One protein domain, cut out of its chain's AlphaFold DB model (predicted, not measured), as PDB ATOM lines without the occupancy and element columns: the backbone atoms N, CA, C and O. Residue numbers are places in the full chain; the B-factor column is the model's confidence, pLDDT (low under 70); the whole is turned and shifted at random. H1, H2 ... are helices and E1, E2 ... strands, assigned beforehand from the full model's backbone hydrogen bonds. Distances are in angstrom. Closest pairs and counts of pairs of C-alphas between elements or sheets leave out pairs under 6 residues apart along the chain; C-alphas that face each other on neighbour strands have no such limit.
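AT A GLANCE: This is residues 87 to 161 of the 161 residues of an uncharacterized protein of Verrucomicrobiales bacterium (UniProt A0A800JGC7). A small, twisted sheet of four strands has two helices on one of its faces: H1 covers the part made by E2 and E1, and the short H2 follows straight on from E4 and sits beside the strands. Outside this body, residues 87 to 108, with no named element, swing in a wide arc before E1. The printed part has 75 residues with four named strands and two named helices, in the order E1, E2, H1, E3, E4, H2; the sheet's order is E2, E1, E3, E4, all antiparallel. The class is mixed, helices and strands, with under half of the residues in named elements. The whole is compact, with a radius of gyration of the C-alphas of 12.1 A, and its rounded outline spans 31 by 28 by 23 A.

HOW THE PARTS SIT: The inner strands E1, residues 109 to 113, and E3, residues 140 to 143, are antiparallel neighbours at 162 degrees; N 112 and O 140 are 2.8 A apart, within hydrogen-bond range. The edge strand E2, residues 116 to 121, forms a hairpin with E1, with N 111 and O 118 at 2.8 A. The other edge strand, E4, residues 149 to 151, forms a hairpin with E3, with N 141 and O 150 at 2.7 A. E2 and E4 are apart. From edge to edge the strands' lines turn by 85 degrees. H1, residues 123 to 131, is on the sheet at a height of 9.8 A, over E1 and only just over E2, on which 3 of its C-alphas fall. It runs along the strands, at 0 degrees to E1 on the local plane, and its line rises 38 degrees out of that plane, only just short of standing up from the sheet. The closest C-alphas of E1 and H1 are those of Tyr 109 and Phe 126, 7.3 A apart. H2, residues 152 to 156, is on the same face, over none of the strands; the closest C-alphas of E3 and H2 are those of Tyr 140 and Ile 152, 5.4 A apart. H1 and H2 are near each other, with 6 pairs of C-alphas within 10 A. E2, H1 and E3 form a split strand-helix-strand unit, two strands running the same way with E1 between them in the sheet, and its crossover is right-handed. In H1 and H2 every O i to N i+4 pair is within hydrogen-bond range.

IN THESE COORDINATES: E1 begins at C-alpha 109, (142.633, -51.026, 18.963), and is 12.8 A long. E2 is 14.4 A, H1 12.4 A and E3 10.5 A long; C-alpha 123, where H1 begins, is at (145.988, -57.544, 18.227). E4 is 7.0 A long, and H2, 6.7 A, ends at C-alpha 156, (156.057, -52.319, 18.076).

THE WHOLE: The C-alphas of Pro 87 and Lys 161, the chain's last residue, are the two farthest apart, at 35.1 A. The printed part has no cut and no long link. The mean pLDDT of the printed part is 70.4; residues 87 to 106, 145 to 147 and 156 to 161 are under 70.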
ATOM      1  N   PRO A  87     140.413 -31.978  21.558       43.78
ATOM      2  CA  PRO A  87     141.292 -30.945  20.989       43.78
ATOM      3  C   PRO A  87     142.737 -30.993  21.549       43.78
ATOM      4  O   PRO A  87     143.458 -30.004  21.556       43.78
ATOM      5  N   VAL A  88     143.168 -32.157  22.032       45.91
ATOM      6  CA  VAL A  88     144.367 -32.438  22.816       45.91
ATOM      7  C   VAL A  88     145.329 -33.285  21.974       45.91
ATOM      8  O   VAL A  88     145.734 -34.373  22.362       45.91
ATOM      9  N   ILE A  89     145.677 -32.813  20.777       49.22
ATOM     10  CA  ILE A  89     146.951 -33.213  20.141       49.22
ATOM     11  C   ILE A  89     147.967 -32.058  20.236       49.22
ATOM     12  O   ILE A  89     149.167 -32.275  20.093       49.22
ATOM     13  N   GLU A  90     147.527 -30.841  20.584       45.16
ATOM     14  CA  GLU A  90     148.422 -29.690  20.787       45.16
ATOM     15  C   GLU A  90     149.076 -29.633  22.175       45.16
ATOM     16  O   GLU A  90     150.118 -29.006  22.320       45.16
ATOM     17  N   ASN A  91     148.530 -30.306  23.188       41.12
ATOM     18  CA  ASN A  91     149.062 -30.249  24.549       41.12
ATOM     19  C   ASN A  91     148.999 -31.622  25.200       41.12
ATOM     20  O   ASN A  91     148.033 -31.917  25.881       41.12
ATOM     21  N   GLU A  92     150.001 -32.460  24.956       43.31
ATOM     22  CA  GLU A  92     150.667 -33.254  25.996       43.31
ATOM     23  C   GLU A  92     151.501 -34.357  25.361       43.31
ATOM     24  O   GLU A  92     151.073 -35.472  25.070       43.31
ATOM     25  N   GLN A  93     152.781 -34.044  25.247       44.25
ATOM     26  CA  GLN A  93     153.847 -35.020  25.329       44.25
ATOM     27  C   GLN A  93     153.834 -35.602  26.760       44.25
ATOM     28  O   GLN A  93     154.663 -35.244  27.591       44.25
ATOM     29  N   MET A  94     152.836 -36.427  27.106       44.81
ATOM     30  CA  MET A  94     152.762 -37.029  28.439       44.81
ATOM     31  C   MET A  94     153.788 -38.163  28.564       44.81
ATOM     32  O   MET A  94     153.854 -39.076  27.738       44.81
ATOM     33  N   SER A  95     154.604 -38.042  29.614       38.19
ATOM     34  CA  SER A  95     155.795 -38.834  29.915       38.19
ATOM     35  C   SER A  95     155.568 -40.347  29.920       38.19
ATOM     36  O   SER A  95     154.540 -40.873  30.348       38.19
ATOM     37  N   ILE A  96     156.620 -41.036  29.492       41.50
ATOM     38  CA  ILE A  96     156.766 -42.453  29.137       41.50
ATOM     39  C   ILE A  96     156.776 -43.395  30.368       41.50
ATOM     40  O   ILE A  96     157.169 -44.552  30.266       41.50
ATOM     41  N   ASP A  97     156.278 -42.978  31.534       38.00
ATOM     42  CA  ASP A  97     156.560 -43.687  32.796       38.00
ATOM     43  C   ASP A  97     155.434 -44.585  33.339       38.00
ATOM     44  O   ASP A  97     155.566 -45.151  34.423       38.00
ATOM     45  N   SER A  98     154.326 -44.784  32.615       42.44
ATOM     46  CA  SER A  98     153.198 -45.577  33.152       42.44
ATOM     47  C   SER A  98     152.503 -46.541  32.189       42.44
ATOM     48  O   SER A  98     151.373 -46.950  32.442       42.44
ATOM     49  N   ILE A  99     153.179 -47.017  31.138       45.50
ATOM     50  CA  ILE A  99     152.678 -48.185  30.390       45.50
ATOM     51  C   ILE A  99     153.071 -49.458  31.161       45.50
ATOM     52  O   ILE A  99     153.999 -50.175  30.789       45.50
ATOM     53  N   LYS A 100     152.383 -49.698  32.283       45.00
ATOM     54  CA  LYS A 100     152.233 -51.014  32.920       45.00
ATOM     55  C   LYS A 100     150.858 -51.540  32.534       45.00
ATOM     56  O   LYS A 100     149.922 -51.473  33.324       45.00
ATOM     57  N   THR A 101     150.698 -51.973  31.295       50.41
ATOM     58  CA  THR A 101     149.415 -52.517  30.857       50.41
ATOM     59  C   THR A 101     149.718 -53.843  30.201       50.41
ATOM     60  O   THR A 101     150.244 -53.884  29.090       50.41
ATOM     61  N   GLU A 102     149.476 -54.920  30.954       52.72
ATOM     62  CA  GLU A 102     149.214 -56.233  30.375       52.72
ATOM     63  C   GLU A 102     148.283 -56.008  29.189       52.72
ATOM     64  O   GLU A 102     147.223 -55.402  29.340       52.72
ATOM     65  N   ILE A 103     148.748 -56.375  27.999       57.31
ATOM     66  CA  ILE A 103     147.969 -56.260  26.776       57.31
ATOM     67  C   ILE A 103     146.832 -57.279  26.909       57.31
ATOM     68  O   ILE A 103     147.129 -58.474  26.920       57.31
ATOM     69  N   PRO A 104     145.563 -56.857  27.039       57.75
ATOM     70  CA  PRO A 104     144.462 -57.804  27.095       57.75
ATOM     71  C   PRO A 104     144.350 -58.498  25.735       57.75
ATOM     72  O   PRO A 104     144.345 -57.826  24.698       57.75
ATOM     73  N   ASP A 105     144.261 -59.829  25.715       59.66
ATOM     74  CA  ASP A 105     144.132 -60.603  24.469       59.66
ATOM     75  C   ASP A 105     142.822 -60.291  23.711       59.66
ATOM     76  O   ASP A 105     142.725 -60.514  22.502       59.66
ATOM     77  N   ASP A 106     141.827 -59.731  24.404       67.06
ATOM     78  CA  ASP A 106     140.527 -59.287  23.897       67.06
ATOM     79  C   ASP A 106     140.459 -57.777  23.585       67.06
ATOM     80  O   ASP A 106     139.413 -57.261  23.171       67.06
ATOM     81  N   ALA A 107     141.570 -57.052  23.742       70.62
ATOM     82  CA  ALA A 107     141.620 -55.624  23.471       70.62
ATOM     83  C   ALA A 107     141.429 -55.313  21.980       70.62
ATOM     84  O   ALA A 107     142.030 -55.921  21.089       70.62
ATOM     85  N   HIS A 108     140.608 -54.295  21.733       79.75
ATOM     86  CA  HIS A 108     140.351 -53.745  20.411       79.75
ATOM     87  C   HIS A 108     141.037 -52.385  20.282       79.75
ATOM     88  O   HIS A 108     140.872 -51.523  21.143       79.75
ATOM     89  N   TYR A 109     141.799 -52.196  19.211       81.31
ATOM     90  CA  TYR A 109     142.633 -51.026  18.963       81.31
ATOM     91  C   TYR A 109     142.030 -50.178  17.850       81.31
ATOM     92  O   TYR A 109     141.789 -50.679  16.750       81.31
ATOM     93  N   THR A 110     141.826 -48.895  18.125       86.00
ATOM     94  CA  THR A 110     141.460 -47.894  17.122       86.00
ATOM     95  C   THR A 110     142.686 -47.044  16.822       86.00
ATOM     96  O   THR A 110     143.385 -46.604  17.729       86.00
ATOM     97  N   ILE A 111     142.970 -46.841  15.546       84.56
ATOM     98  CA  ILE A 111     144.130 -46.110  15.044       84.56
ATOM     99  C   ILE A 111     143.664 -44.793  14.457       84.56
ATOM    100  O   ILE A 111     142.629 -44.748  13.805       84.56
ATOM    101  N   TYR A 112     144.458 -43.750  14.633       82.94
ATOM    102  CA  TYR A 112     144.317 -42.492  13.930       82.94
ATOM    103  C   TYR A 112     145.567 -42.244  13.085       82.94
ATOM    104  O   TYR A 112     146.669 -42.098  13.621       82.94
ATOM    105  N   ASP A 113     145.389 -42.237  11.766       85.19
ATOM    106  CA  ASP A 113     146.440 -41.998  10.780       85.19
ATOM    107  C   ASP A 113     145.916 -41.083   9.665       85.19
ATOM    108  O   ASP A 113     144.816 -41.287   9.160       85.19
ATOM    109  N   ARG A 114     146.695 -40.065   9.274       80.62
ATOM    110  CA  ARG A 114     146.370 -39.112   8.184       80.62
ATOM    111  C   ARG A 114     144.913 -38.624   8.188       80.62
ATOM    112  O   ARG A 114     144.204 -38.739   7.187       80.62
ATOM    113  N   ASP A 115     144.475 -38.112   9.333       77.12
ATOM    114  CA  ASP A 115     143.120 -37.595   9.555       77.12
ATOM    115  C   ASP A 115     141.995 -38.632   9.385       77.12
ATOM    116  O   ASP A 115     140.826 -38.274   9.221       77.12
ATOM    117  N   ARG A 116     142.323 -39.928   9.433       77.06
ATOM    118  CA  ARG A 116     141.368 -41.034   9.346       77.06
ATOM    119  C   ARG A 116     141.490 -41.960  10.542       77.06
ATOM    120  O   ARG A 116     142.580 -42.254  11.028       77.06
ATOM    121  N   TYR A 117     140.338 -42.443  10.989       81.88
ATOM    122  CA  TYR A 117     140.263 -43.500  11.983       81.88
ATOM    123  C   TYR A 117     140.277 -44.861  11.285       81.88
ATOM    124  O   TYR A 117     139.645 -45.046  10.249       81.88
ATOM    125  N   HIS A 118     140.992 -45.825  11.854       82.00
ATOM    126  CA  HIS A 118     141.029 -47.203  11.381       82.00
ATOM    127  C   HIS A 118     140.766 -48.153  12.550       82.00
ATOM    128  O   HIS A 118     141.348 -47.998  13.621       82.00
ATOM    129  N   GLY A 119     139.931 -49.166  12.340       85.50
ATOM    130  CA  GLY A 119     139.600 -50.172  13.352       85.50
ATOM    131  C   GLY A 119     138.108 -50.183  13.695       85.50
ATOM    132  O   GLY A 119     137.307 -49.657  12.921       85.50
ATOM    133  N   PRO A 120     137.716 -50.784  14.831       87.25
ATOM    134  CA  PRO A 120     138.581 -51.453  15.803       87.25
ATOM    135  C   PRO A 120     139.236 -52.732  15.257       87.25
ATOM    136  O   PRO A 120     138.591 -53.531  14.584       87.25
ATOM    137  N   PHE A 121     140.506 -52.954  15.591       84.88
ATOM    138  CA  PHE A 121     141.254 -54.169  15.252       84.88
ATOM    139  C   PHE A 121     141.595 -54.967  16.502       84.88
ATOM    140  O   PHE A 121     141.957 -54.386  17.519       84.88
ATOM    141  N   ASN A 122     141.565 -56.294  16.430       85.31
ATOM    142  CA  ASN A 122     142.230 -57.104  17.454       85.31
ATOM    143  C   ASN A 122     143.762 -57.071  17.266       85.31
ATOM    144  O   ASN A 122     144.267 -56.638  16.228       85.31
ATOM    145  N   ILE A 123     144.515 -57.573  18.249       81.44
ATOM    146  CA  ILE A 123     145.988 -57.544  18.227       81.44
ATOM    147  C   ILE A 123     146.609 -58.216  16.988       81.44
ATOM    148  O   ILE A 123     147.636 -57.754  16.486       81.44
ATOM    149  N   LYS A 124     145.988 -59.285  16.465       83.12
ATOM    150  CA  LYS A 124     146.481 -60.006  15.279       83.12
ATOM    151  C   LYS A 124     146.312 -59.160  14.020       83.12
ATOM    152  O   LYS A 124     147.283 -58.967  13.296       83.12
ATOM    153  N   GLN A 125     145.120 -58.598  13.815       86.88
ATOM    154  CA  GLN A 125     144.815 -57.706  12.691       86.88
ATOM    155  C   GLN A 125     145.662 -56.432  12.736       86.88
ATOM    156  O   GLN A 125     146.153 -55.969  11.710       86.88
ATOM    157  N   PHE A 126     145.860 -55.876  13.931       85.94
ATOM    158  CA  PHE A 126     146.702 -54.705  14.135       85.94
ATOM    159  C   PHE A 126     148.155 -54.972  13.715       85.94
ATOM    160  O   PHE A 126     148.756 -54.178  12.992       85.94
ATOM    161  N   ARG A 127     148.704 -56.124  14.122       82.12
ATOM    162  CA  ARG A 127     150.062 -56.550  13.766       82.12
ATOM    163  C   ARG A 127     150.216 -56.799  12.265       82.12
ATOM    164  O   ARG A 127     151.194 -56.344  11.683       82.12
ATOM    165  N   GLU A 128     149.273 -57.509  11.658       87.44
ATOM    166  CA  GLU A 128     149.276 -57.808  10.221       87.44
ATOM    167  C   GLU A 128     149.306 -56.518   9.393       87.44
ATOM    168  O   GLU A 128     150.232 -56.296   8.619       87.44
ATOM    169  N   LYS A 129     148.381 -55.591   9.665       85.12
ATOM    170  CA  LYS A 129     148.299 -54.308   8.954       85.12
ATOM    171  C   LYS A 129     149.541 -53.430   9.126       85.12
ATOM    172  O   LYS A 129     149.903 -52.696   8.208       85.12
ATOM    173  N   TRP A 130     150.202 -53.499  10.282       83.50
ATOM    174  CA  TRP A 130     151.479 -52.820  10.490       83.50
ATOM    175  C   TRP A 130     152.612 -53.434   9.665       83.50
ATOM    176  O   TRP A 130     153.351 -52.695   9.021       83.50
ATOM    177  N   HIS A 131     152.745 -54.764   9.653       81.88
ATOM    178  CA  HIS A 131     153.757 -55.434   8.830       81.88
ATOM    179  C   HIS A 131     153.552 -55.183   7.334       81.88
ATOM    180  O   HIS A 131     154.532 -55.036   6.610       81.88
ATOM    181  N   ASP A 132     152.299 -55.052   6.905       85.31
ATOM    182  CA  ASP A 132     151.927 -54.674   5.539       85.31
ATOM    183  C   ASP A 132     152.210 -53.193   5.212       85.31
ATOM    184  O   ASP A 132     151.986 -52.755   4.083       85.31
ATOM    185  N   GLY A 133     152.670 -52.394   6.182       85.06
ATOM    186  CA  GLY A 133     152.973 -50.974   5.995       85.06
ATOM    187  C   GLY A 133     151.738 -50.098   5.769       85.06
ATOM    188  O   GLY A 133     151.845 -49.042   5.147       85.06
ATOM    189  N   GLN A 134     150.559 -50.520   6.244       84.00
ATOM    190  CA  GLN A 134     149.301 -49.793   6.017       84.00
ATOM    191  C   GLN A 134     149.177 -48.504   6.845       84.00
ATOM    192  O   GLN A 134     148.326 -47.676   6.530       84.00
ATOM    193  N   PHE A 135     150.006 -48.326   7.878       84.38
ATOM    194  CA  PHE A 135     149.968 -47.173   8.781       84.38
ATOM    195  C   PHE A 135     151.282 -46.398   8.753       84.38
ATOM    196  O   PHE A 135     152.359 -46.992   8.671       84.38
ATOM    197  N   ALA A 136     151.208 -45.072   8.870       82.31
ATOM    198  CA  ALA A 136     152.400 -44.258   9.073       82.31
ATOM    199  C   ALA A 136     153.051 -44.541  10.442       82.31
ATOM    200  O   ALA A 136     152.374 -44.819  11.431       82.31
ATOM    201  N   GLU A 137     154.375 -44.393  10.535       78.25
ATOM    202  CA  GLU A 137     155.108 -44.589  11.798       78.25
ATOM    203  C   GLU A 137     154.686 -43.615  12.914       78.25
ATOM    204  O   GLU A 137     154.811 -43.921  14.101       78.25
ATOM    205  N   GLU A 138     154.165 -42.447  12.531       79.19
ATOM    206  CA  GLU A 138     153.687 -41.401  13.443       79.19
ATOM    207  C   GLU A 138     152.195 -41.521  13.785       79.19
ATOM    208  O   GLU A 138     151.662 -40.662  14.486       79.19
ATOM    209  N   ALA A 139     151.519 -42.574  13.325       82.69
ATOM    210  CA  ALA A 139     150.128 -42.820  13.673       82.69
ATOM    211  C   ALA A 139     149.960 -43.100  15.177       82.69
ATOM    212  O   ALA A 139     150.870 -43.582  15.868       82.69
ATOM    213  N   TYR A 140     148.762 -42.811  15.679       84.38
ATOM    214  CA  TYR A 140     148.393 -43.009  17.078       84.38
ATOM    215  C   TYR A 140     147.396 -44.159  17.206       84.38
ATOM    216  O   TYR A 140     146.584 -44.374  16.315       84.38
ATOM    217  N   TYR A 141     147.428 -44.888  18.315       84.62
ATOM    218  CA  TYR A 141     146.442 -45.904  18.659       84.62
ATOM    219  C   TYR A 141     145.831 -45.629  20.033       84.62
ATOM    220  O   TYR A 141     146.483 -45.093  20.928       84.62
ATOM    221  N   VAL A 142     144.584 -46.048  20.207       82.44
ATOM    222  CA  VAL A 142     143.856 -46.077  21.473       82.44
ATOM    223  C   VAL A 142     143.248 -47.462  21.647       82.44
ATOM    224  O   VAL A 142     142.805 -48.090  20.684       82.44
ATOM    225  N   VAL A 143     143.246 -47.968  22.875       81.44
ATOM    226  CA  VAL A 143     142.517 -49.197  23.215       81.44
ATOM    227  C   VAL A 143     141.070 -48.810  23.497       81.44
ATOM    228  O   VAL A 143     140.839 -47.886  24.269       81.44
ATOM    229  N   ASN A 144     140.091 -49.489  22.901       73.81
ATOM    230  CA  ASN A 144     138.673 -49.220  23.144       73.81
ATOM    231  C   ASN A 144     138.364 -49.252  24.651       73.81
ATOM    232  O   ASN A 144     138.675 -50.225  25.333       73.81
ATOM    233  N   GLY A 145     137.755 -48.180  25.163       67.00
ATOM    234  CA  GLY A 145     137.525 -47.975  26.601       67.00
ATOM    235  C   GLY A 145     138.643 -47.211  27.321       67.00
ATOM    236  O   GLY A 145     138.489 -46.864  28.488       67.00
ATOM    237  N   SER A 146     139.744 -46.907  26.632       68.62
ATOM    238  CA  SER A 146     140.780 -45.985  27.087       68.62
ATOM    239  C   SER A 146     140.560 -44.597  26.495       68.62
ATOM    240  O   SER A 146     140.179 -44.454  25.338       68.62
ATOM    241  N   GLU A 147     140.853 -43.567  27.281       68.69
ATOM    242  CA  GLU A 147     140.864 -42.170  26.825       68.69
ATOM    243  C   GLU A 147     142.259 -41.732  26.343       68.69
ATOM    244  O   GLU A 147     142.445 -40.605  25.889       68.69
ATOM    245  N   LYS A 148     143.263 -42.616  26.454       74.25
ATOM    246  CA  LYS A 148     144.669 -42.298  26.182       74.25
ATOM    247  C   LYS A 148     145.106 -42.794  24.810       74.25
ATOM    248  O   LYS A 148     144.983 -43.978  24.502       74.25
ATOM    249  N   TRP A 149     145.700 -41.890  24.041       73.69
ATOM    250  CA  TRP A 149     146.321 -42.186  22.756       73.69
ATOM    251  C   TRP A 149     147.822 -42.420  22.916       73.69
ATOM    252  O   TRP A 149     148.500 -41.747  23.689       73.69
ATOM    253  N   TYR A 150     148.350 -43.366  22.151       79.56
ATOM    254  CA  TYR A 150     149.747 -43.785  22.190       79.56
ATOM    255  C   TYR A 150     150.309 -43.849  20.771       79.56
ATOM    256  O   TYR A 150     149.584 -44.154  19.832       79.56
ATOM    257  N   LYS A 151     151.606 -43.596  20.576       81.75
ATOM    258  CA  LYS A 151     152.225 -43.724  19.245       81.75
ATOM    259  C   LYS A 151     152.403 -45.189  18.856       81.75
ATOM    260  O   LYS A 151     152.976 -45.961  19.625       81.75
ATOM    261  N   ILE A 152     152.018 -45.549  17.632       80.62
ATOM    262  CA  ILE A 152     152.120 -46.926  17.124       80.62
ATOM    263  C   ILE A 152     153.561 -47.445  17.159       80.62
ATOM    264  O   ILE A 152     153.797 -48.570  17.603       80.62
ATOM    265  N   ARG A 153     154.547 -46.619  16.790       78.19
ATOM    266  CA  ARG A 153     155.969 -47.001  16.847       78.19
ATOM    267  C   ARG A 153     156.414 -47.509  18.226       78.19
ATOM    268  O   ARG A 153     157.279 -48.374  18.313       78.19
ATOM    269  N   GLU A 154     155.835 -46.990  19.310       74.44
ATOM    270  CA  GLU A 154     156.209 -47.376  20.678       74.44
ATOM    271  C   GLU A 154     155.634 -48.738  21.070       74.44
ATOM    272  O   GLU A 154     156.232 -49.457  21.872       74.44
ATOM    273  N   PHE A 155     154.517 -49.127  20.463       73.75
ATOM    274  CA  PHE A 155     153.918 -50.441  20.644       73.75
ATOM    275  C   PHE A 155     154.787 -51.541  20.028       73.75
ATOM    276  O   PHE A 155     155.113 -52.531  20.683       73.75
ATOM    277  N   PHE A 156     155.245 -51.332  18.791       69.00
ATOM    278  CA  PHE A 156     156.057 -52.319  18.076       69.00
ATOM    279  C   PHE A 156     157.508 -52.390  18.552       69.00
ATOM    280  O   PHE A 156     158.098 -53.465  18.499       69.00
ATOM    281  N   LYS A 157     158.072 -51.311  19.113       69.81
ATOM    282  CA  LYS A 157     159.375 -51.373  19.807       69.81
ATOM    283  C   LYS A 157     159.391 -52.367  20.975       69.81
ATOM    284  O   LYS A 157     160.460 -52.841  21.346       69.81
ATOM    285  N   ARG A 158     158.231 -52.641  21.580       64.25
ATOM    286  CA  ARG A 158     158.092 -53.475  22.784       64.25
ATOM    287  C   ARG A 158     157.647 -54.907  22.491       64.25
ATOM    288  O   ARG A 158     157.655 -55.724  23.408       64.25
ATOM    289  N   MET A 159     157.269 -55.228  21.253       59.16
ATOM    290  CA  MET A 159     156.942 -56.604  20.889       59.16
ATOM    291  C   MET A 159     158.208 -57.400  20.554       59.16
ATOM    292  O   MET A 159     159.056 -56.899  19.811       59.16
ATOM    293  N   PRO A 160     158.347 -58.642  21.053       56.09
ATOM    294  CA  PRO A 160     159.383 -59.543  20.568       56.09
ATOM    295  C   PRO A 160     159.172 -59.804  19.068       56.09
ATOM    296  O   PRO A 160     158.031 -59.955  18.622       56.09
ATOM    297  N   LYS A 161     160.278 -59.795  18.313       51.97
ATOM    298  CA  LYS A 161     160.310 -60.135  16.883       51.97
ATOM    299  C   LYS A 161     159.824 -61.555  16.628       51.97
ATOM    300  O   LYS A 161     160.134 -62.430  17.467       51.97
TER     301      LYS A 161